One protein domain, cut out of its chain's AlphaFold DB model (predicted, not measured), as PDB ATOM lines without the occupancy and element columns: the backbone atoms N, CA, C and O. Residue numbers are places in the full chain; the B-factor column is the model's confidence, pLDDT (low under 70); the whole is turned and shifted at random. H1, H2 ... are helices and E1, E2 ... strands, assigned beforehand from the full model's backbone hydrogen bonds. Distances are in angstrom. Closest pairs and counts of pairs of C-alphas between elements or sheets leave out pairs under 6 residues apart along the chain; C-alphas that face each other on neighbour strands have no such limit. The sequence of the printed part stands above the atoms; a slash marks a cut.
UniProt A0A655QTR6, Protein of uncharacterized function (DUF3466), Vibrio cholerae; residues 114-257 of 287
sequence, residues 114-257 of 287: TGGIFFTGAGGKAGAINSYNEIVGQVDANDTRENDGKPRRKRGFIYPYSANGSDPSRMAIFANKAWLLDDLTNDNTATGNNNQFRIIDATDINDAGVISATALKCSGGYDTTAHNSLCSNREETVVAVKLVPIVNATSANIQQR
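Overview. This is residues 114 to 257 of the 287 residues of the protein "Protein of uncharacterized function (DUF3466)" of Vibrio cholerae (UniProt A0A655QTR6). What does the model look like? Two small antiparallel meanders, in which each strand is the antiparallel neighbour of the one before, meet where E4, at the edge of E4 E5 E6, crosses E1, E2 and E3; short H2 sits beside both sheets, close to E3 and E4. H1 grazes the first sheet, H3 grazes the second, and residues 141 to 153 make a long loop between E2 and E3. What is it built of? The 144 printed residues hold E1 E2 E3 H1 H2 H3 E4 E5 E6 in that order; the class is mixed, helices and strands, with under half of the residues in named elements. The whole is compact, with a radius of gyration of the C-alphas of 15.0 A and spans of 45 by 38 by 24 A.

Along the chain. Where are the strands? E4 is residues 197 to 205, 18.7 A; E5 is 211 to 218, 20.4 A; and E6 is 236 to 243, 19.2 A, ending with C-alpha 243 at (138.553, 109.317, 64.436). E1 is residues 124 to 129, 14.6 A, beginning with C-alpha 124 at (143.733, 91.338, 70.921); E2 is 134 to 140, 18.7 A; and E3 is 154 to 160, 19.5 A. Where are the helices? H1 is residues 168 to 173, 8.9 A; H2 is 181 to 185, 6.3 A; and H3 is 193 to 196, 5.7 A.

Arrangement. How is each sheet paired? In the strongly twisted sheet E4 E5 E6, N 214 and O 201 are 2.8 A apart, and N 217 and O 237 are 2.8 A apart; E4 bends by 74 degrees at residue 200. In E1 E2 E3, N 125 and O 138 are 2.9 A apart, and N 135 and O 159 are 2.8 A apart. How do the sheets meet? The closest C-alphas of E3 and E4 are those of Arg 155 and Ile 200, 4.1 A; of E1 and E4, Gly 127 and Thr 203, 4.2 A. E6 is apart from E1, E2 and E3. Where do the helices stand? H2 is on both sheets, over none of their strands, with heights over the sheet of 5.1 A for E1 E2 E3 and 7.7 A for E4 E5 E6; its C-alpha closest to E3 is Leu 181, 5.1 A from that of Phe 157. Every O i to N i+4 pair is within hydrogen-bond range in H2, 1 of 2 in H1, and H3 is too short for such a pair.

Size, cuts and confidence. How far does it reach? The two C-alphas farthest apart are those of Asn 164 and Asn 233, 47.1 A. Which links are long? Those from E2 to E3, 13 residues, and from E5 to E6, 17 residues. Is anything cut or uncertain? The printed part has no cut, and no printed residue is under 70 in pLDDT.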
ATOM      1  N   THR A 114     148.229  94.450  80.775       95.62
ATOM      2  CA  THR A 114     147.370  93.928  81.846       95.62
ATOM      3  C   THR A 114     146.566  95.046  82.511       95.62
ATOM      4  O   THR A 114     146.941  96.217  82.458       95.62
ATOM      5  N   GLY A 115     145.455  94.676  83.152       92.94
ATOM      6  CA  GLY A 115     144.596  95.600  83.896       92.94
ATOM      7  C   GLY A 115     143.626  96.386  83.011       92.94
ATOM      8  O   GLY A 115     143.746  96.424  81.787       92.94
ATOM      9  N   GLY A 116     142.618  97.005  83.635       93.88
ATOM     10  CA  GLY A 116     141.567  97.737  82.919       93.88
ATOM     11  C   GLY A 116     140.884  96.867  81.860       93.88
ATOM     12  O   GLY A 116     140.315  95.826  82.183       93.88
ATOM     13  N   ILE A 117     140.971  97.283  80.595       96.19
ATOM     14  CA  ILE A 117     140.416  96.549  79.444       96.19
ATOM     15  C   ILE A 117     141.225  95.287  79.076       96.19
ATOM     16  O   ILE A 117     140.717  94.423  78.369       96.19
ATOM     17  N   PHE A 118     142.464  95.151  79.559       96.69
ATOM     18  CA  PHE A 118     143.344  94.000  79.330       96.69
ATOM     19  C   PHE A 118     143.247  93.003  80.493       96.69
ATOM     20  O   PHE A 118     144.204  92.761  81.235       96.69
ATOM     21  N   PHE A 119     142.053  92.453  80.704       93.38
ATOM     22  CA  PHE A 119     141.807  91.454  81.745       93.38
ATOM     23  C   PHE A 119     142.552  90.133  81.471       93.38
ATOM     24  O   PHE A 119     143.060  89.876  80.378       93.38
ATOM     25  N   THR A 120     142.607  89.253  82.472       91.94
ATOM     26  CA  THR A 120     143.304  87.964  82.365       91.94
ATOM     27  C   THR A 120     142.759  87.108  81.222       91.94
ATOM     28  O   THR A 120     141.574  86.767  81.172       91.94
ATOM     29  N   GLY A 121     143.653  86.723  80.311       89.62
ATOM     30  CA  GLY A 121     143.313  85.966  79.110       89.62
ATOM     31  C   GLY A 121     142.663  86.791  77.998       89.62
ATOM     32  O   GLY A 121     142.195  86.186  77.034       89.62
ATOM     33  N   ALA A 122     142.619  88.125  78.098       93.75
ATOM     34  CA  ALA A 122     142.201  88.985  76.995       93.75
ATOM     35  C   ALA A 122     143.124  88.779  75.787       93.75
ATOM     36  O   ALA A 122     144.350  88.900  75.870       93.75
ATOM     37  N   GLY A 123     142.523  88.438  74.652       95.50
ATOM     38  CA  GLY A 123     143.170  88.479  73.355       95.50
ATOM     39  C   GLY A 123     142.989  89.840  72.694       95.50
ATOM     40  O   GLY A 123     142.094  90.611  73.032       95.50
ATOM     41  N   GLY A 124     143.815  90.116  71.696       96.06
ATOM     42  CA  GLY A 124     143.733  91.338  70.921       96.06
ATOM     43  C   GLY A 124     144.459  91.250  69.589       96.06
ATOM     44  O   GLY A 124     144.923  90.191  69.167       96.06
ATOM     45  N   LYS A 125     144.549  92.390  68.922       97.56
ATOM     46  CA  LYS A 125     145.351  92.596  67.718       97.56
ATOM     47  C   LYS A 125     146.077  93.926  67.880       97.56
ATOM     48  O   LYS A 125     145.443  94.927  68.209       97.56
ATOM     49  N   ALA A 126     147.389  93.911  67.682       97.25
ATOM     50  CA  ALA A 126     148.190  95.125  67.637       97.25
ATOM     51  C   ALA A 126     147.789  95.946  66.399       97.25
ATOM     52  O   ALA A 126     147.707  95.384  65.304       97.25
ATOM     53  N   GLY A 127     147.491  97.230  66.598       98.06
ATOM     54  CA  GLY A 127     147.318  98.206  65.527       98.06
ATOM     55  C   GLY A 127     148.649  98.894  65.259       98.06
ATOM     56  O   GLY A 127     149.475  98.350  64.530       98.06
ATOM     57  N   ALA A 128     148.860 100.034  65.915       98.50
ATOM     58  CA  ALA A 128     150.068 100.845  65.799       98.50
ATOM     59  C   ALA A 128     150.407 101.558  67.121       98.50
ATOM     60  O   ALA A 128     149.578 101.612  68.037       98.50
ATOM     61  N   ILE A 129     151.611 102.117  67.206       98.69
ATOM     62  CA  ILE A 129     152.113 102.972  68.280       98.69
ATOM     63  C   ILE A 129     152.720 104.248  67.679       98.69
ATOM     64  O   ILE A 129     153.659 104.199  66.891       98.69
ATOM     65  N   ASN A 130     152.214 105.421  68.066       98.25
ATOM     66  CA  ASN A 130     152.767 106.685  67.564       98.25
ATOM     67  C   ASN A 130     154.012 107.150  68.343       98.25
ATOM     68  O   ASN A 130     154.447 106.534  69.323       98.25
ATOM     69  N   SER A 131     154.560 108.302  67.951       97.88
ATOM     70  CA  SER A 131     155.720 108.933  68.591       97.88
ATOM     71  C   SER A 131     155.537 109.320  70.063       97.88
ATOM     72  O   SER A 131     156.522 109.672  70.713       97.88
ATOM     73  N   TYR A 132     154.305 109.322  70.573       98.00
ATOM     74  CA  TYR A 132     153.955 109.686  71.950       98.00
ATOM     75  C   TYR A 132     153.592 108.464  72.804       98.00
ATOM     76  O   TYR A 132     153.061 108.624  73.903       98.00
ATOM     77  N   ASN A 133     153.883 107.257  72.304       98.44
ATOM     78  CA  ASN A 133     153.550 105.973  72.924       98.44
ATOM     79  C   ASN A 133     152.038 105.731  73.091       98.44
ATOM     80  O   ASN A 133     151.612 104.974  73.963       98.44
ATOM     81  N   GLU A 134     151.206 106.347  72.252       98.56
ATOM     82  CA  GLU A 134     149.783 106.019  72.189       98.56
ATOM     83  C   GLU A 134     149.600 104.789  71.307       98.56
ATOM     84  O   GLU A 134     149.824 104.825  70.098       98.56
ATOM     85  N   ILE A 135     149.206 103.692  71.942       98.75
ATOM     86  CA  ILE A 135     148.988 102.396  71.314       98.75
ATOM     87  C   ILE A 135     147.521 102.288  70.923       98.75
ATOM     88  O   ILE A 135     146.645 102.489  71.764       98.75
ATOM     89  N   VAL A 136     147.247 101.889  69.687       98.81
ATOM     90  CA  VAL A 136     145.905 101.501  69.242       98.81
ATOM     91  C   VAL A 136     145.875 100.043  68.812       98.81
ATOM     92  O   VAL A 136     146.889  99.445  68.446       98.81
ATOM     93  N   GLY A 137     144.691  99.450  68.865       98.62
ATOM     94  CA  GLY A 137     144.493  98.075  68.437       98.62
ATOM     95  C   GLY A 137     143.081  97.592  68.700       98.62
ATOM     96  O   GLY A 137     142.149  98.376  68.887       98.62
ATOM     97  N   GLN A 138     142.943  96.276  68.756       98.19
ATOM     98  CA  GLN A 138     141.720  95.580  69.128       98.19
ATOM     99  C   GLN A 138     141.947  94.763  70.401       98.19
ATOM    100  O   GLN A 138     143.005  94.158  70.564       98.19
ATOM    101  N   VAL A 139     140.938  94.682  71.264       97.75
ATOM    102  CA  VAL A 139     140.930  93.837  72.465       97.75
ATOM    103  C   VAL A 139     139.595  93.105  72.607       97.75
ATOM    104  O   VAL A 139     138.566  93.546  72.087       97.75
ATOM    105  N   ASP A 140     139.610  91.968  73.296       95.69
ATOM    106  CA  ASP A 140     138.402  91.329  73.807       95.69
ATOM    107  C   ASP A 140     137.642  92.275  74.743       95.69
ATOM    108  O   ASP A 140     138.218  92.887  75.634       95.69
ATOM    109  N   ALA A 141     136.329  92.361  74.567       90.44
ATOM    110  CA  ALA A 141     135.428  93.170  75.383       90.44
ATOM    111  C   ALA A 141     134.605  92.333  76.374       90.44
ATOM    112  O   ALA A 141     133.766  92.866  77.094       90.44
ATOM    113  N   ASN A 142     134.787  91.011  76.377       84.94
ATOM    114  CA  ASN A 142     134.213  90.113  77.368       84.94
ATOM    115  C   ASN A 142     135.127  88.912  77.609       84.94
ATOM    116  O   ASN A 142     135.930  88.536  76.759       84.94
ATOM    117  N   ASP A 143     134.980  88.301  78.775       82.69
ATOM    118  CA  ASP A 143     135.825  87.217  79.269       82.69
ATOM    119  C   ASP A 143     135.232  85.823  79.021       82.69
ATOM    120  O   ASP A 143     135.816  84.816  79.431       82.69
ATOM    121  N   THR A 144     134.112  85.738  78.291       82.50
ATOM    122  CA  THR A 144     133.430  84.470  78.013       82.50
ATOM    123  C   THR A 144     134.403  83.453  77.438       82.50
ATOM    124  O   THR A 144     135.141  83.758  76.503       82.50
ATOM    125  N   ARG A 145     134.403  82.241  77.991       78.81
ATOM    126  CA  ARG A 145     135.247  81.143  77.519       78.81
ATOM    127  C   ARG A 145     135.014  80.897  76.024       78.81
ATOM    128  O   ARG A 145     133.871  80.739  75.608       78.81
ATOM    129  N   GLU A 146     136.093  80.858  75.243       78.56
ATOM    130  CA  GLU A 146     136.026  80.577  73.800       78.56
ATOM    131  C   GLU A 146     136.086  79.074  73.512       78.56
ATOM    132  O   GLU A 146     135.475  78.607  72.556       78.56
ATOM    133  N   ASN A 147     136.786  78.300  74.350       70.94
ATOM    134  CA  ASN A 147     136.811  76.844  74.227       70.94
ATOM    135  C   ASN A 147     135.408  76.258  74.477       70.94
ATOM    136  O   ASN A 147     134.890  76.395  75.589       70.94
ATOM    137  N   ASP A 148     134.822  75.640  73.449       72.12
ATOM    138  CA  ASP A 148     133.418  75.196  73.379       72.12
ATOM    139  C   ASP A 148     132.381  76.325  73.564       72.12
ATOM    140  O   ASP A 148     131.226  76.086  73.919       72.12
ATOM    141  N   GLY A 149     132.793  77.578  73.334       75.00
ATOM    142  CA  GLY A 149     131.968  78.770  73.512       75.00
ATOM    143  C   GLY A 149     131.862  79.634  72.256       75.00
ATOM    144  O   GLY A 149     132.272  79.255  71.160       75.00
ATOM    145  N   LYS A 150     131.274  80.824  72.412       82.12
ATOM    146  CA  LYS A 150     131.169  81.808  71.325       82.12
ATOM    147  C   LYS A 150     132.440  82.664  71.244       82.12
ATOM    148  O   LYS A 150     133.021  82.951  72.293       82.12
ATOM    149  N   PRO A 151     132.827  83.144  70.047       83.06
ATOM    150  CA  PRO A 151     133.889  84.134  69.914       83.06
ATOM    151  C   PRO A 151     133.632  85.355  70.800       83.06
ATOM    152  O   PRO A 151     132.498  85.846  70.887       83.06
ATOM    153  N   ARG A 152     134.687  85.858  71.446       88.19
ATOM    154  CA  ARG A 152     134.585  87.066  72.269       88.19
ATOM    155  C   ARG A 152     134.310  88.289  71.408       88.19
ATOM    156  O   ARG A 152     134.820  88.425  70.293       88.19
ATOM    157  N   ARG A 153     133.494  89.203  71.939       90.12
ATOM    158  CA  ARG A 153     133.246  90.492  71.277       90.12
ATOM    159  C   ARG A 153     134.551  91.275  71.258       90.12
ATOM    160  O   ARG A 153     135.250  91.300  72.261       90.12
ATOM    161  N   LYS A 154     134.853  91.929  70.141       93.69
ATOM    162  CA  LYS A 154     136.070  92.725  69.975       93.69
ATOM    163  C   LYS A 154     135.752  94.215  69.978       93.69
ATOM    164  O   LYS A 154     134.684  94.611  69.497       93.69
ATOM    165  N   ARG A 155     136.653  95.030  70.516       97.19
ATOM    166  CA  ARG A 155     136.554  96.494  70.519       97.19
ATOM    167  C   ARG A 155     137.893  97.129  70.199       97.19
ATOM    168  O   ARG A 155     138.931  96.608  70.593       97.19
ATOM    169  N   GLY A 156     137.842  98.256  69.495       98.44
ATOM    170  CA  GLY A 156     139.002  99.108  69.288       98.44
ATOM    171  C   GLY A 156     139.375  99.815  70.589       98.44
ATOM    172  O   GLY A 156     138.487 100.227  71.341       98.44
ATOM    173  N   PHE A 157     140.667  99.970  70.853       98.75
ATOM    174  CA  PHE A 157     141.163 100.670  72.035       98.75
ATOM    175  C   PHE A 157     142.225 101.710  71.682       98.75
ATOM    176  O   PHE A 157     142.833 101.656  70.612       98.75
ATOM    177  N   ILE A 158     142.454 102.623  72.625       98.75
ATOM    178  CA  ILE A 158     143.658 103.450  72.713       98.75
ATOM    179  C   ILE A 158     144.261 103.317  74.114       98.75
ATOM    180  O   ILE A 158     143.534 103.236  75.108       98.75
ATOM    181  N   TYR A 159     145.586 103.278  74.201       98.69
ATOM    182  CA  TYR A 159     146.319 103.238  75.455       98.69
ATOM    183  C   TYR A 159     147.563 104.132  75.393       98.69
ATOM    184  O   TYR A 159     148.504 103.789  74.680       98.69
ATOM    185  N   PRO A 160     147.614 105.254  76.135       97.81
ATOM    186  CA  PRO A 160     148.853 106.008  76.302       97.81
ATOM    187  C   PRO A 160     149.809 105.261  77.244       97.81
ATOM    188  O   PRO A 160     149.710 105.356  78.471       97.81
ATOM    189  N   TYR A 161     150.705 104.467  76.668       98.12
ATOM    190  CA  TYR A 161     151.617 103.618  77.423       98.12
ATOM    191  C   TYR A 161     152.764 104.439  78.017       98.12
ATOM    192  O   TYR A 161     153.404 105.226  77.324       98.12
ATOM    193  N   SER A 162     153.048 104.230  79.301       97.62
ATOM    194  CA  SER A 162     154.111 104.943  80.014       97.62
ATOM    195  C   SER A 162     155.480 104.316  79.742       97.62
ATOM    196  O   SER A 162     155.904 103.426  80.471       97.62
ATOM    197  N   ALA A 163     156.190 104.808  78.731       97.19
ATOM    198  CA  ALA A 163     157.575 104.436  78.423       97.19
ATOM    199  C   ALA A 163     158.455 105.669  78.136       97.19
ATOM    200  O   ALA A 163     158.011 106.817  78.254       97.19
ATOM    201  N   ASN A 164     159.710 105.442  77.744       96.19
ATOM    202  CA  ASN A 164     160.599 106.501  77.269       96.19
ATOM    203  C   ASN A 164     159.928 107.339  76.161       96.19
ATOM    204  O   ASN A 164     159.276 106.794  75.273       96.19
ATOM    205  N   GLY A 165     160.063 108.665  76.226       95.06
ATOM    206  CA  GLY A 165     159.468 109.591  75.252       95.06
ATOM    207  C   GLY A 165     157.952 109.813  75.365       95.06
ATOM    208  O   GLY A 165     157.377 110.465  74.493       95.06
ATOM    209  N   SER A 166     157.295 109.319  76.424       96.00
ATOM    210  CA  SER A 166     155.874 109.621  76.675       96.00
ATOM    211  C   SER A 166     155.666 111.093  77.031       96.00
ATOM    212  O   SER A 166     156.479 111.686  77.740       96.00
ATOM    213  N   ASP A 167     154.541 111.665  76.599       97.12
ATOM    214  CA  ASP A 167     154.128 113.025  76.960       97.12
ATOM    215  C   ASP A 167     153.074 112.985  78.084       97.12
ATOM    216  O   ASP A 167     151.934 112.571  77.834       97.12
ATOM    217  N   PRO A 168     153.396 113.447  79.311       97.00
ATOM    218  CA  PRO A 168     152.465 113.399  80.437       97.00
ATOM    219  C   PRO A 168     151.144 114.137  80.188       97.00
ATOM    220  O   PRO A 168     150.104 113.720  80.699       97.00
ATOM    221  N   SER A 169     151.157 115.218  79.401       96.56
ATOM    222  CA  SER A 169     149.950 115.993  79.106       96.56
ATOM    223  C   SER A 169     148.984 115.211  78.216       96.56
ATOM    224  O   SER A 169     147.778 115.229  78.457       96.56
ATOM    225  N   ARG A 170     149.512 114.442  77.255       96.69
ATOM    226  CA  ARG A 170     148.719 113.562  76.387       96.69
ATOM    227  C   ARG A 170     148.182 112.358  77.147       96.69
ATOM    228  O   ARG A 170     147.002 112.036  77.040       96.69
ATOM    229  N   MET A 171     149.013 111.736  77.985       97.69
ATOM    230  CA  MET A 171     148.576 110.629  78.840       97.69
ATOM    231  C   MET A 171     147.439 111.052  79.788       97.69
ATOM    232  O   MET A 171     146.488 110.294  80.009       97.69
ATOM    233  N   ALA A 172     147.499 112.282  80.312       97.62
ATOM    234  CA  ALA A 172     146.496 112.827  81.222       97.62
ATOM    235  C   ALA A 172     145.104 112.987  80.581       97.62
ATOM    236  O   ALA A 172     144.105 112.840  81.291       97.62
ATOM    237  N   ILE A 173     145.012 113.197  79.258       97.56
ATOM    238  CA  ILE A 173     143.733 113.214  78.515       97.56
ATOM    239  C   ILE A 173     142.966 111.909  78.752       97.56
ATOM    240  O   ILE A 173     141.753 111.916  78.921       97.56
ATOM    241  N   PHE A 174     143.680 110.793  78.850       97.50
ATOM    242  CA  PHE A 174     143.109 109.467  79.062       97.50
ATOM    243  C   PHE A 174     143.201 109.007  80.521       97.50
ATOM    244  O   PHE A 174     143.064 107.816  80.800       97.50
ATOM    245  N   ALA A 175     143.457 109.916  81.466       97.12
ATOM    246  CA  ALA A 175     143.658 109.586  82.877       97.12
ATOM    247  C   ALA A 175     144.708 108.473  83.099       97.12
ATOM    248  O   ALA A 175     144.560 107.649  84.002       97.12
ATOM    249  N   ASN A 176     145.757 108.446  82.266       96.81
ATOM    250  CA  ASN A 176     146.869 107.490  82.328       96.81
ATOM    251  C   ASN A 176     146.451 106.010  82.243       96.81
ATOM    252  O   ASN A 176     147.127 105.137  82.789       96.81
ATOM    253  N   LYS A 177     145.332 105.707  81.577       97.38
ATOM    254  CA  LYS A 177     144.848 104.334  81.394       97.38
ATOM    255  C   LYS A 177     144.353 104.086  79.974       97.38
ATOM    256  O   LYS A 177     144.093 105.014  79.213       97.38
ATOM    257  N   ALA A 178     144.215 102.810  79.638       98.06
ATOM    258  CA  ALA A 178     143.613 102.380  78.388       98.06
ATOM    259  C   ALA A 178     142.092 102.584  78.390       98.06
ATOM    260  O   ALA A 178     141.438 102.436  79.427       98.06
ATOM    261  N   TRP A 179     141.540 102.860  77.212       98.31
ATOM    262  CA  TRP A 179     140.107 103.037  76.990       98.31
ATOM    263  C   TRP A 179     139.644 102.310  75.739       98.31
ATOM    264  O   TRP A 179     140.379 102.217  74.754       98.31
ATOM    265  N   LEU A 180     138.387 101.867  75.744       98.12
ATOM    266  CA  LEU A 180     137.719 101.488  74.507       98.12
ATOM    267  C   LEU A 180     137.390 102.760  73.722       98.12
ATOM    268  O   LEU A 180     136.880 103.726  74.282       98.12
ATOM    269  N   LEU A 181     137.626 102.766  72.411       98.31
ATOM    270  CA  LEU A 181     137.318 103.925  71.554       98.31
ATOM    271  C   LEU A 181     135.816 104.254  71.527       98.31
ATOM    272  O   LEU A 181     135.414 105.392  71.280       98.31
ATOM    273  N   ASP A 182     134.985 103.265  71.842       97.12
ATOM    274  CA  ASP A 182     133.558 103.439  72.092       97.12
ATOM    275  C   ASP A 182     133.271 104.439  73.228       97.12
ATOM    276  O   ASP A 182     132.309 105.198  73.120       97.12
ATOM    277  N   ASP A 183     134.087 104.472  74.289       97.31
ATOM    278  CA  ASP A 183     133.934 105.402  75.423       97.31
ATOM    279  C   ASP A 183     134.316 106.834  75.039       97.31
ATOM    280  O   ASP A 183     133.710 107.803  75.492       97.31
ATOM    281  N   LEU A 184     135.312 106.977  74.162       96.94
ATOM    282  CA  LEU A 184     135.803 108.276  73.691       96.94
ATOM    283  C   LEU A 184     134.840 108.936  72.705       96.94
ATOM    284  O   LEU A 184     134.844 110.153  72.546       96.94
ATOM    285  N   THR A 185     134.045 108.126  72.012       95.62
ATOM    286  CA  THR A 185     133.069 108.589  71.022       95.62
ATOM    287  C   THR A 185     131.670 108.727  71.610       95.62
ATOM    288  O   THR A 185     130.780 109.247  70.949       95.62
ATOM    289  N   ASN A 186     131.436 108.283  72.842       96.12
ATOM    290  CA  ASN A 186     130.124 108.355  73.467       96.12
ATOM    291  C   ASN A 186     129.757 109.801  73.846       96.12
ATOM    292  O   ASN A 186     130.500 110.484  74.542       96.12
ATOM    293  N   ASP A 187     128.577 110.246  73.425       91.56
ATOM    294  CA  ASP A 187     127.975 111.541  73.778       91.56
ATOM    295  C   ASP A 187     126.853 111.390  74.826       91.56
ATOM    296  O   ASP A 187     126.102 112.329  75.093       91.56
ATOM    297  N   ASN A 188     126.714 110.185  75.393       91.56
ATOM    298  CA  ASN A 188     125.661 109.775  76.321       91.56
ATOM    299  C   ASN A 188     124.229 110.050  75.814       91.56
ATOM    300  O   ASN A 188     123.292 110.171  76.603       91.56
ATOM    301  N   THR A 189     124.050 110.127  74.492       92.75
ATOM    302  CA  THR A 189     122.774 110.438  73.852       92.75
ATOM    303  C   THR A 189     122.380 109.279  72.941       92.75
ATOM    304  O   THR A 189     122.985 109.062  71.896       92.75
ATOM    305  N   ALA A 190     121.346 108.512  73.308       89.62
ATOM    306  CA  ALA A 190     120.935 107.330  72.533       89.62
ATOM    307  C   ALA A 190     120.547 107.668  71.079       89.62
ATOM    308  O   ALA A 190     120.835 106.901  70.164       89.62
ATOM    309  N   THR A 191     119.963 108.847  70.862       90.19
ATOM    310  CA  THR A 191     119.619 109.398  69.540       90.19
ATOM    311  C   THR A 191     120.764 110.183  68.887       90.19
ATOM    312  O   THR A 191     120.589 110.751  67.808       90.19
ATOM    313  N   GLY A 192     121.928 110.251  69.538       91.00
ATOM    314  CA  GLY A 192     123.111 110.951  69.059       91.00
ATOM    315  C   GLY A 192     123.755 110.232  67.877       91.00
ATOM    316  O   GLY A 192     123.726 109.005  67.765       91.00
ATOM    317  N   ASN A 193     124.385 110.997  66.984       92.62
ATOM    318  CA  ASN A 193     125.023 110.438  65.788       92.62
ATOM    319  C   ASN A 193     126.132 109.439  66.128       92.62
ATOM    320  O   ASN A 193     126.305 108.443  65.424       92.62
ATOM    321  N   ASN A 194     126.856 109.667  67.223       93.56
ATOM    322  CA  ASN A 194     127.931 108.776  67.633       93.56
ATOM    323  C   ASN A 194     127.400 107.426  68.122       93.56
ATOM    324  O   ASN A 194     128.087 106.410  68.008       93.56
ATOM    325  N   ASN A 195     126.155 107.376  68.604       95.44
ATOM    326  CA  ASN A 195     125.523 106.123  68.980       95.44
ATOM    327  C   ASN A 195     125.135 105.255  67.775       95.44
ATOM    328  O   ASN A 195     124.565 104.198  67.980       95.44
ATOM    329  N   GLN A 196     125.464 105.634  66.538       95.81
ATOM    330  CA  GLN A 196     125.349 104.752  65.372       95.81
ATOM    331  C   GLN A 196     126.555 103.827  65.196       95.81
ATOM    332  O   GLN A 196     126.480 102.900  64.397       95.81
ATOM    333  N   PHE A 197     127.659 104.058  65.913       96.69
ATOM    334  CA  PHE A 197     128.921 103.361  65.679       96.69
ATOM    335  C   PHE A 197     129.387 102.574  66.907       96.69
ATOM    336  O   PHE A 197     129.177 102.985  68.051       96.69
ATOM    337  N   ARG A 198     130.041 101.438  66.655       96.31
ATOM    338  CA  ARG A 198     130.864 100.699  67.622       96.31
ATOM    339  C   ARG A 198     132.210 100.401  66.984       96.31
ATOM    340  O   ARG A 198     132.272  99.683  65.989       96.31
ATOM    341  N   ILE A 199     133.280 100.967  67.520       98.06
ATOM    342  CA  ILE A 199     134.634 100.817  67.001       98.06
ATOM    343  C   ILE A 199     135.147  99.428  67.375       98.06
ATOM    344  O   ILE A 199     135.257  99.081  68.553       98.06
ATOM    345  N   ILE A 200     135.457  98.612  66.370       97.38
ATOM    346  CA  ILE A 200     135.824  97.205  66.568       97.38
ATOM    347  C   ILE A 200     137.298  96.915  66.314       97.38
ATOM    348  O   ILE A 200     137.808  95.954  66.879       97.38
ATOM    349  N   ASP A 201     137.987  97.713  65.503       98.25
ATOM    350  CA  ASP A 201     139.416  97.549  65.223       98.25
ATOM    351  C   ASP A 201     140.030  98.916  64.924       98.25
ATOM    352  O   ASP A 201     139.503  99.643  64.084       98.25
ATOM    353  N   ALA A 202     141.113  99.274  65.605       98.62
ATOM    354  CA  ALA A 202     141.882 100.482  65.333       98.62
ATOM    355  C   ALA A 202     143.243 100.064  64.794       98.62
ATOM    356  O   ALA A 202     144.022  99.422  65.494       98.62
ATOM    357  N   THR A 203     143.493 100.365  63.525       98.06
ATOM    358  CA  THR A 203     144.620  99.782  62.794       98.06
ATOM    359  C   THR A 203     145.841 100.677  62.776       98.06
ATOM    360  O   THR A 203     146.935 100.158  62.618       98.06
ATOM    361  N   ASP A 204     145.653 101.993  62.885       98.44
ATOM    362  CA  ASP A 204     146.744 102.959  62.773       98.44
ATOM    363  C   ASP A 204     146.421 104.266  63.512       98.44
ATOM    364  O   ASP A 204     145.245 104.628  63.653       98.44
ATOM    365  N   ILE A 205     147.455 104.974  63.964       98.69
ATOM    366  CA  ILE A 205     147.386 106.262  64.656       98.69
ATOM    367  C   ILE A 205     148.586 107.131  64.273       98.69
ATOM    368  O   ILE A 205     149.729 106.686  64.303       98.69
ATOM    369  N   ASN A 206     148.344 108.407  63.969       98.25
ATOM    370  CA  ASN A 206     149.426 109.363  63.731       98.25
ATOM    371  C   ASN A 206     149.753 110.218  64.973       98.25
ATOM    372  O   ASN A 206     149.060 110.190  65.991       98.25
ATOM    373  N   ASP A 207     150.791 111.046  64.873       97.81
ATOM    374  CA  ASP A 207     151.253 111.921  65.964       97.81
ATOM    375  C   ASP A 207     150.237 113.018  66.356       97.81
ATOM    376  O   ASP A 207     150.242 113.522  67.484       97.81
ATOM    377  N   ALA A 208     149.301 113.348  65.460       97.44
ATOM    378  CA  ALA A 208     148.179 114.239  65.755       97.44
ATOM    379  C   ALA A 208     147.031 113.533  66.505       97.44
ATOM    380  O   ALA A 208     146.028 114.175  66.804       97.44
ATOM    381  N   GLY A 209     147.153 112.233  66.802       97.44
ATOM    382  CA  GLY A 209     146.124 111.429  67.466       97.44
ATOM    383  C   GLY A 209     144.954 111.036  66.556       97.44
ATOM    384  O   GLY A 209     143.920 110.592  67.047       97.44
ATOM    385  N   VAL A 210     145.077 111.219  65.238       98.62
ATOM    386  CA  VAL A 210     144.056 110.786  64.274       98.62
ATOM    387  C   VAL A 210     144.183 109.281  64.072       98.62
ATOM    388  O   VAL A 210     145.264 108.798  63.739       98.62
ATOM    389  N   ILE A 211     143.076 108.556  64.245       98.81
ATOM    390  CA  ILE A 211     143.041 107.088  64.217       98.81
ATOM    391  C   ILE A 211     142.290 106.605  62.976       98.81
ATOM    392  O   ILE A 211     141.173 107.058  62.696       98.81
ATOM    393  N   SER A 212     142.884 105.648  62.265       98.50
ATOM    394  CA  SER A 212     142.210 104.853  61.237       98.50
ATOM    395  C   SER A 212     141.596 103.612  61.878       98.50
ATOM    396  O   SER A 212     142.290 102.848  62.556       98.50
ATOM    397  N   ALA A 213     140.291 103.416  61.702       98.56
ATOM    398  CA  ALA A 213     139.576 102.341  62.372       98.56
ATOM    399  C   ALA A 213     138.444 101.750  61.525       98.56
ATOM    400  O   ALA A 213     137.979 102.317  60.537       98.56
ATOM    401  N   THR A 214     137.978 100.587  61.959       98.50
ATOM    402  CA  THR A 214     136.778  99.914  61.471       98.50
ATOM    403  C   THR A 214     135.715  99.937  62.562       98.50
ATOM    404  O   THR A 214     136.002  99.676  63.735       98.50
ATOM    405  N   ALA A 215     134.474 100.213  62.174       98.06
ATOM    406  CA  ALA A 215     133.327 100.232  63.064       98.06
ATOM    407  C   ALA A 215     132.187  99.355  62.536       98.06
ATOM    408  O   ALA A 215     132.017  99.186  61.329       98.06
ATOM    409  N   LEU A 216     131.377  98.843  63.457       96.81
ATOM    410  CA  LEU A 216     130.017  98.407  63.163       96.81
ATOM    411  C   LEU A 216     129.123  99.642  63.173       96.81
ATOM    412  O   LEU A 216     129.151 100.421  64.127       96.81
ATOM    413  N   LYS A 217     128.351  99.828  62.107       96.69
ATOM    414  CA  LYS A 217     127.373 100.896  61.961       96.69
ATOM    415  C   LYS A 217     125.963 100.322  62.014       96.69
ATOM    416  O   LYS A 217     125.597  99.508  61.165       96.69
ATOM    417  N   CYS A 218     125.180 100.823  62.958       96.38
ATOM    418  CA  CYS A 218     123.744 100.625  63.059       96.38
ATOM    419  C   CYS A 218     123.021 101.864  62.518       96.38
ATOM    420  O   CYS A 218     123.054 102.935  63.133       96.38
ATOM    421  N   SER A 219     122.392 101.747  61.347       93.19
ATOM    422  CA  SER A 219     121.649 102.859  60.745       93.19
ATOM    423  C   SER A 219     120.442 103.222  61.611       93.19
ATOM    424  O   SER A 219     119.579 102.384  61.847       93.19
ATOM    425  N   GLY A 220     120.378 104.473  62.066       89.81
ATOM    426  CA  GLY A 220     119.342 104.937  62.998       89.81
ATOM    427  C   GLY A 220     119.732 104.854  64.479       89.81
ATOM    428  O   GLY A 220     119.049 105.459  65.298       89.81
ATOM    429  N   GLY A 221     120.862 104.218  64.807       93.12
ATOM    430  CA  GLY A 221     121.407 104.159  66.166       93.12
ATOM    431  C   GLY A 221     121.109 102.850  66.891       93.12
ATOM    432  O   GLY A 221     120.160 102.139  66.572       93.12
ATOM    433  N   TYR A 222     121.959 102.522  67.863       95.38
ATOM    434  CA  TYR A 222     121.690 101.436  68.807       95.38
ATOM    435  C   TYR A 222     120.596 101.850  69.805       95.38
ATOM    436  O   TYR A 222     120.466 103.034  70.116       95.38
ATOM    437  N   ASP A 223     119.861 100.881  70.357       94.06
ATOM    438  CA  ASP A 223     118.733 101.128  71.273       94.06
ATOM    439  C   ASP A 223     119.145 101.952  72.507       94.06
ATOM    440  O   ASP A 223     118.381 102.766  73.028       94.06
ATOM    441  N   THR A 224     120.381 101.756  72.968       94.56
ATOM    442  CA  THR A 224     120.983 102.444  74.113       94.56
ATOM    443  C   THR A 224     122.442 102.804  73.830       94.56
ATOM    444  O   THR A 224     123.034 102.408  72.819       94.56
ATOM    445  N   THR A 225     123.061 103.551  74.743       94.81
ATOM    446  CA  THR A 225     124.487 103.897  74.666       94.81
ATOM    447  C   THR A 225     125.404 102.774  75.151       94.81
ATOM    448  O   THR A 225     126.616 102.895  74.995       94.81
ATOM    449  N   ALA A 226     124.875 101.666  75.680       94.25
ATOM    450  CA  ALA A 226     125.682 100.574  76.214       94.25
ATOM    451  C   ALA A 226     126.564  99.910  75.137       94.25
ATOM    452  O   ALA A 226     126.207  99.840  73.951       94.25
ATOM    453  N   HIS A 227     127.713  99.360  75.544       92.06
ATOM    454  CA  HIS A 227     128.628  98.664  74.631       92.06
ATOM    455  C   HIS A 227     127.971  97.477  73.929       92.06
ATOM    456  O   HIS A 227     128.282  97.191  72.772       92.06
ATOM    457  N   ASN A 228     127.099  96.763  74.635       90.00
ATOM    458  CA  ASN A 228     126.456  95.533  74.189       90.00
ATOM    459  C   ASN A 228     125.018  95.727  73.690       90.00
ATOM    460  O   ASN A 228     124.363  94.710  73.447       90.00
ATOM    461  N   SER A 229     124.585  96.983  73.521       92.12
ATOM    462  CA  SER A 229     123.265  97.361  73.015       92.12
ATOM    463  C   SER A 229     122.946  96.697  71.672       92.12
ATOM    464  O   SER A 229     123.849  96.328  70.910       92.12
ATOM    465  N   LEU A 230     121.658  96.527  71.389       91.56
ATOM    466  CA  LEU A 230     121.180  95.977  70.128       91.56
ATOM    467  C   LEU A 230     120.957  97.098  69.115       91.56
ATOM    468  O   LEU A 230     120.637  98.233  69.455       91.56
ATOM    469  N   CYS A 231     121.162  96.760  67.849       92.00
ATOM    470  CA  CYS A 231     120.791  97.629  66.749       92.00
ATOM    471  C   CYS A 231     119.283  97.490  66.500       92.00
ATOM    472  O   CYS A 231     118.808  96.359  66.349       92.00
ATOM    473  N   SER A 232     118.534  98.596  66.447       81.12
ATOM    474  CA  SER A 232     117.061  98.560  66.437       81.12
ATOM    475  C   SER A 232     116.482  97.786  65.247       81.12
ATOM    476  O   SER A 232     115.497  97.063  65.386       81.12
ATOM    477  N   ASN A 233     117.118  97.879  64.073       85.06
ATOM    478  CA  ASN A 233     116.745  97.115  62.876       85.06
ATOM    479  C   ASN A 233     117.464  95.753  62.769       85.06
ATOM    480  O   ASN A 233     117.248  95.026  61.805       85.06
ATOM    481  N   ARG A 234     118.297  95.398  63.759       85.44
ATOM    482  CA  ARG A 234     119.136  94.188  63.833       85.44
ATOM    483  C   ARG A 234     120.149  94.026  62.696       85.44
ATOM    484  O   ARG A 234     120.683  92.932  62.517       85.44
ATOM    485  N   GLU A 235     120.451  95.100  61.977       91.56
ATOM    486  CA  GLU A 235     121.405  95.094  60.873       91.56
ATOM    487  C   GLU A 235     122.596  95.999  61.187       91.56
ATOM    488  O   GLU A 235     122.497  97.226  61.214       91.56
ATOM    489  N   GLU A 236     123.754  95.377  61.387       95.00
ATOM    490  CA  GLU A 236     125.028  96.074  61.525       95.00
ATOM    491  C   GLU A 236     125.810  95.968  60.213       95.00
ATOM    492  O   GLU A 236     125.949  94.889  59.634       95.00
ATOM    493  N   THR A 237     126.358  97.089  59.752       96.50
ATOM    494  CA  THR A 237     127.234  97.138  58.572       96.50
ATOM    495  C   THR A 237     128.656  97.481  58.986       96.50
ATOM    496  O   THR A 237     128.868  98.287  59.887       96.50
ATOM    497  N   VAL A 238     129.650  96.876  58.342       97.44
ATOM    498  CA  VAL A 238     131.058  97.196  58.604       97.44
ATOM    499  C   VAL A 238     131.448  98.421  57.784       97.44
ATOM    500  O   VAL A 238     131.275  98.434  56.566       97.44
ATOM    501  N   VAL A 239     131.983  99.447  58.443       98.12
ATOM    502  CA  VAL A 239     132.412 100.696  57.805       98.12
ATOM    503  C   VAL A 239     133.814 101.093  58.253       98.12
ATOM    504  O   VAL A 239     134.206 100.855  59.395       98.12
ATOM    505  N   ALA A 240     134.561 101.736  57.360       98.12
ATOM    506  CA  ALA A 240     135.796 102.423  57.719       98.12
ATOM    507  C   ALA A 240     135.466 103.794  58.323       98.12
ATOM    508  O   ALA A 240     134.590 104.506  57.825       98.12
ATOM    509  N   VAL A 241     136.174 104.175  59.382       98.06
ATOM    510  CA  VAL A 241     136.018 105.464  60.057       98.06
ATOM    511  C   VAL A 241     137.379 106.097  60.325       98.06
ATOM    512  O   VAL A 241     138.378 105.415  60.542       98.06
ATOM    513  N   LYS A 242     137.398 107.430  60.332       98.00
ATOM    514  CA  LYS A 242     138.534 108.235  60.776       98.00
ATOM    515  C   LYS A 242     138.132 108.950  62.056       98.00
ATOM    516  O   LYS A 242     137.237 109.795  62.013       98.00
ATOM    517  N   LEU A 243     138.779 108.627  63.168       98.19
ATOM    518  CA  LEU A 243     138.553 109.317  64.436       98.19
ATOM    519  C   LEU A 243     139.510 110.503  64.519       98.19
ATOM    520  O   LEU A 243     140.712 110.353  64.308       98.19
ATOM    521  N   VAL A 244     138.965 111.683  64.795       97.88
ATOM    522  CA  VAL A 244     139.728 112.927  64.910       97.88
ATOM    523  C   VAL A 244     139.598 113.421  66.349       97.88
ATOM    524  O   VAL A 244     138.465 113.531  66.826       97.88
ATOM    525  N   PRO A 245     140.708 113.712  67.049       96.50
ATOM    526  CA  PRO A 245     140.653 114.242  68.404       96.50
ATOM    527  C   PRO A 245     139.862 115.544  68.492       96.50
ATOM    528  O   PRO A 245     139.929 116.402  67.608       96.50
ATOM    529  N   ILE A 246     139.139 115.708  69.597       95.62
ATOM    530  CA  ILE A 246     138.451 116.955  69.919       95.62
ATOM    531  C   ILE A 246     139.480 117.923  70.509       95.62
ATOM    532  O   ILE A 246     140.176 117.604  71.473       95.62
ATOM    533  N   VAL A 247     139.573 119.118  69.928       94.50
ATOM    534  CA  VAL A 247     140.499 120.163  70.380       94.50
ATOM    535  C   VAL A 247     140.194 120.540  71.833       94.50
ATOM    536  O   VAL A 247     139.040 120.779  72.182       94.50
ATOM    537  N   ASN A 248     141.235 120.617  72.667       93.56
ATOM    538  CA  ASN A 248     141.165 120.942  74.099       93.56
ATOM    539  C   ASN A 248     140.343 119.961  74.958       93.56
ATOM    540  O   ASN A 248     139.961 120.309  76.077       93.56
ATOM    541  N   ALA A 249     140.066 118.751  74.466       95.06
ATOM    542  CA  ALA A 249     139.433 117.726  75.284       95.06
ATOM    543  C   ALA A 249     140.365 117.241  76.401       95.06
ATOM    544  O   ALA A 249     141.583 117.149  76.249       95.06
ATOM    545  N   THR A 250     139.756 116.902  77.527       96.69
ATOM    546  CA  THR A 250     140.411 116.355  78.715       96.69
ATOM    547  C   THR A 250     139.723 115.054  79.120       96.69
ATOM    548  O   THR A 250     138.697 114.674  78.549       96.69
ATOM    549  N   SER A 251     140.229 114.394  80.158       96.50
ATOM    550  CA  SER A 251     139.599 113.195  80.719       96.50
ATOM    551  C   SER A 251     138.150 113.410  81.166       96.50
ATOM    552  O   SER A 251     137.363 112.469  81.123       96.50
ATOM    553  N   ALA A 252     137.758 114.643  81.510       96.12
ATOM    554  CA  ALA A 252     136.378 114.987  81.858       96.12
ATOM    555  C   ALA A 252     135.401 114.892  80.670       96.12
ATOM    556  O   ALA A 252     134.190 114.820  80.868       96.12
ATOM    557  N   ASN A 253     135.910 114.898  79.435       96.25
ATOM    558  CA  ASN A 253     135.093 114.755  78.233       96.25
ATOM    559  C   ASN A 253     134.820 113.289  77.870       96.25
ATOM    560  O   ASN A 253     133.931 113.037  77.062       96.25
ATOM    561  N   ILE A 254     135.548 112.332  78.455       96.44
ATOM    562  CA  ILE A 254     135.351 110.905  78.183       96.44
ATOM    563  C   ILE A 254     134.087 110.431  78.903       96.44
ATOM    564  O   ILE A 254     133.969 110.562  80.121       96.44
ATOM    565  N   GLN A 255     133.153 109.847  78.153       95.19
ATOM    566  CA  GLN A 255     131.893 109.328  78.682       95.19
ATOM    567  C   GLN A 255     131.881 107.807  78.575       95.19
ATOM    568  O   GLN A 255     131.518 107.242  77.546       95.19
ATOM    569  N   GLN A 256     132.252 107.115  79.648       95.38
ATOM    570  CA  GLN A 256     132.273 105.655  79.628       95.38
ATOM    571  C   GLN A 256     130.877 105.081  79.341       95.38
ATOM    572  O   GLN A 256     129.888 105.488  79.955       95.38
ATOM    573  N   ARG A 257     130.786 104.127  78.413       94.94
ATOM    574  CA  ARG A 257     129.534 103.417  78.143       94.94
ATOM    575  C   ARG A 257     129.291 102.363  79.215       94.94
ATOM    576  O   ARG A 257     130.208 101.738  79.748       94.94
TER     577      ARG A 257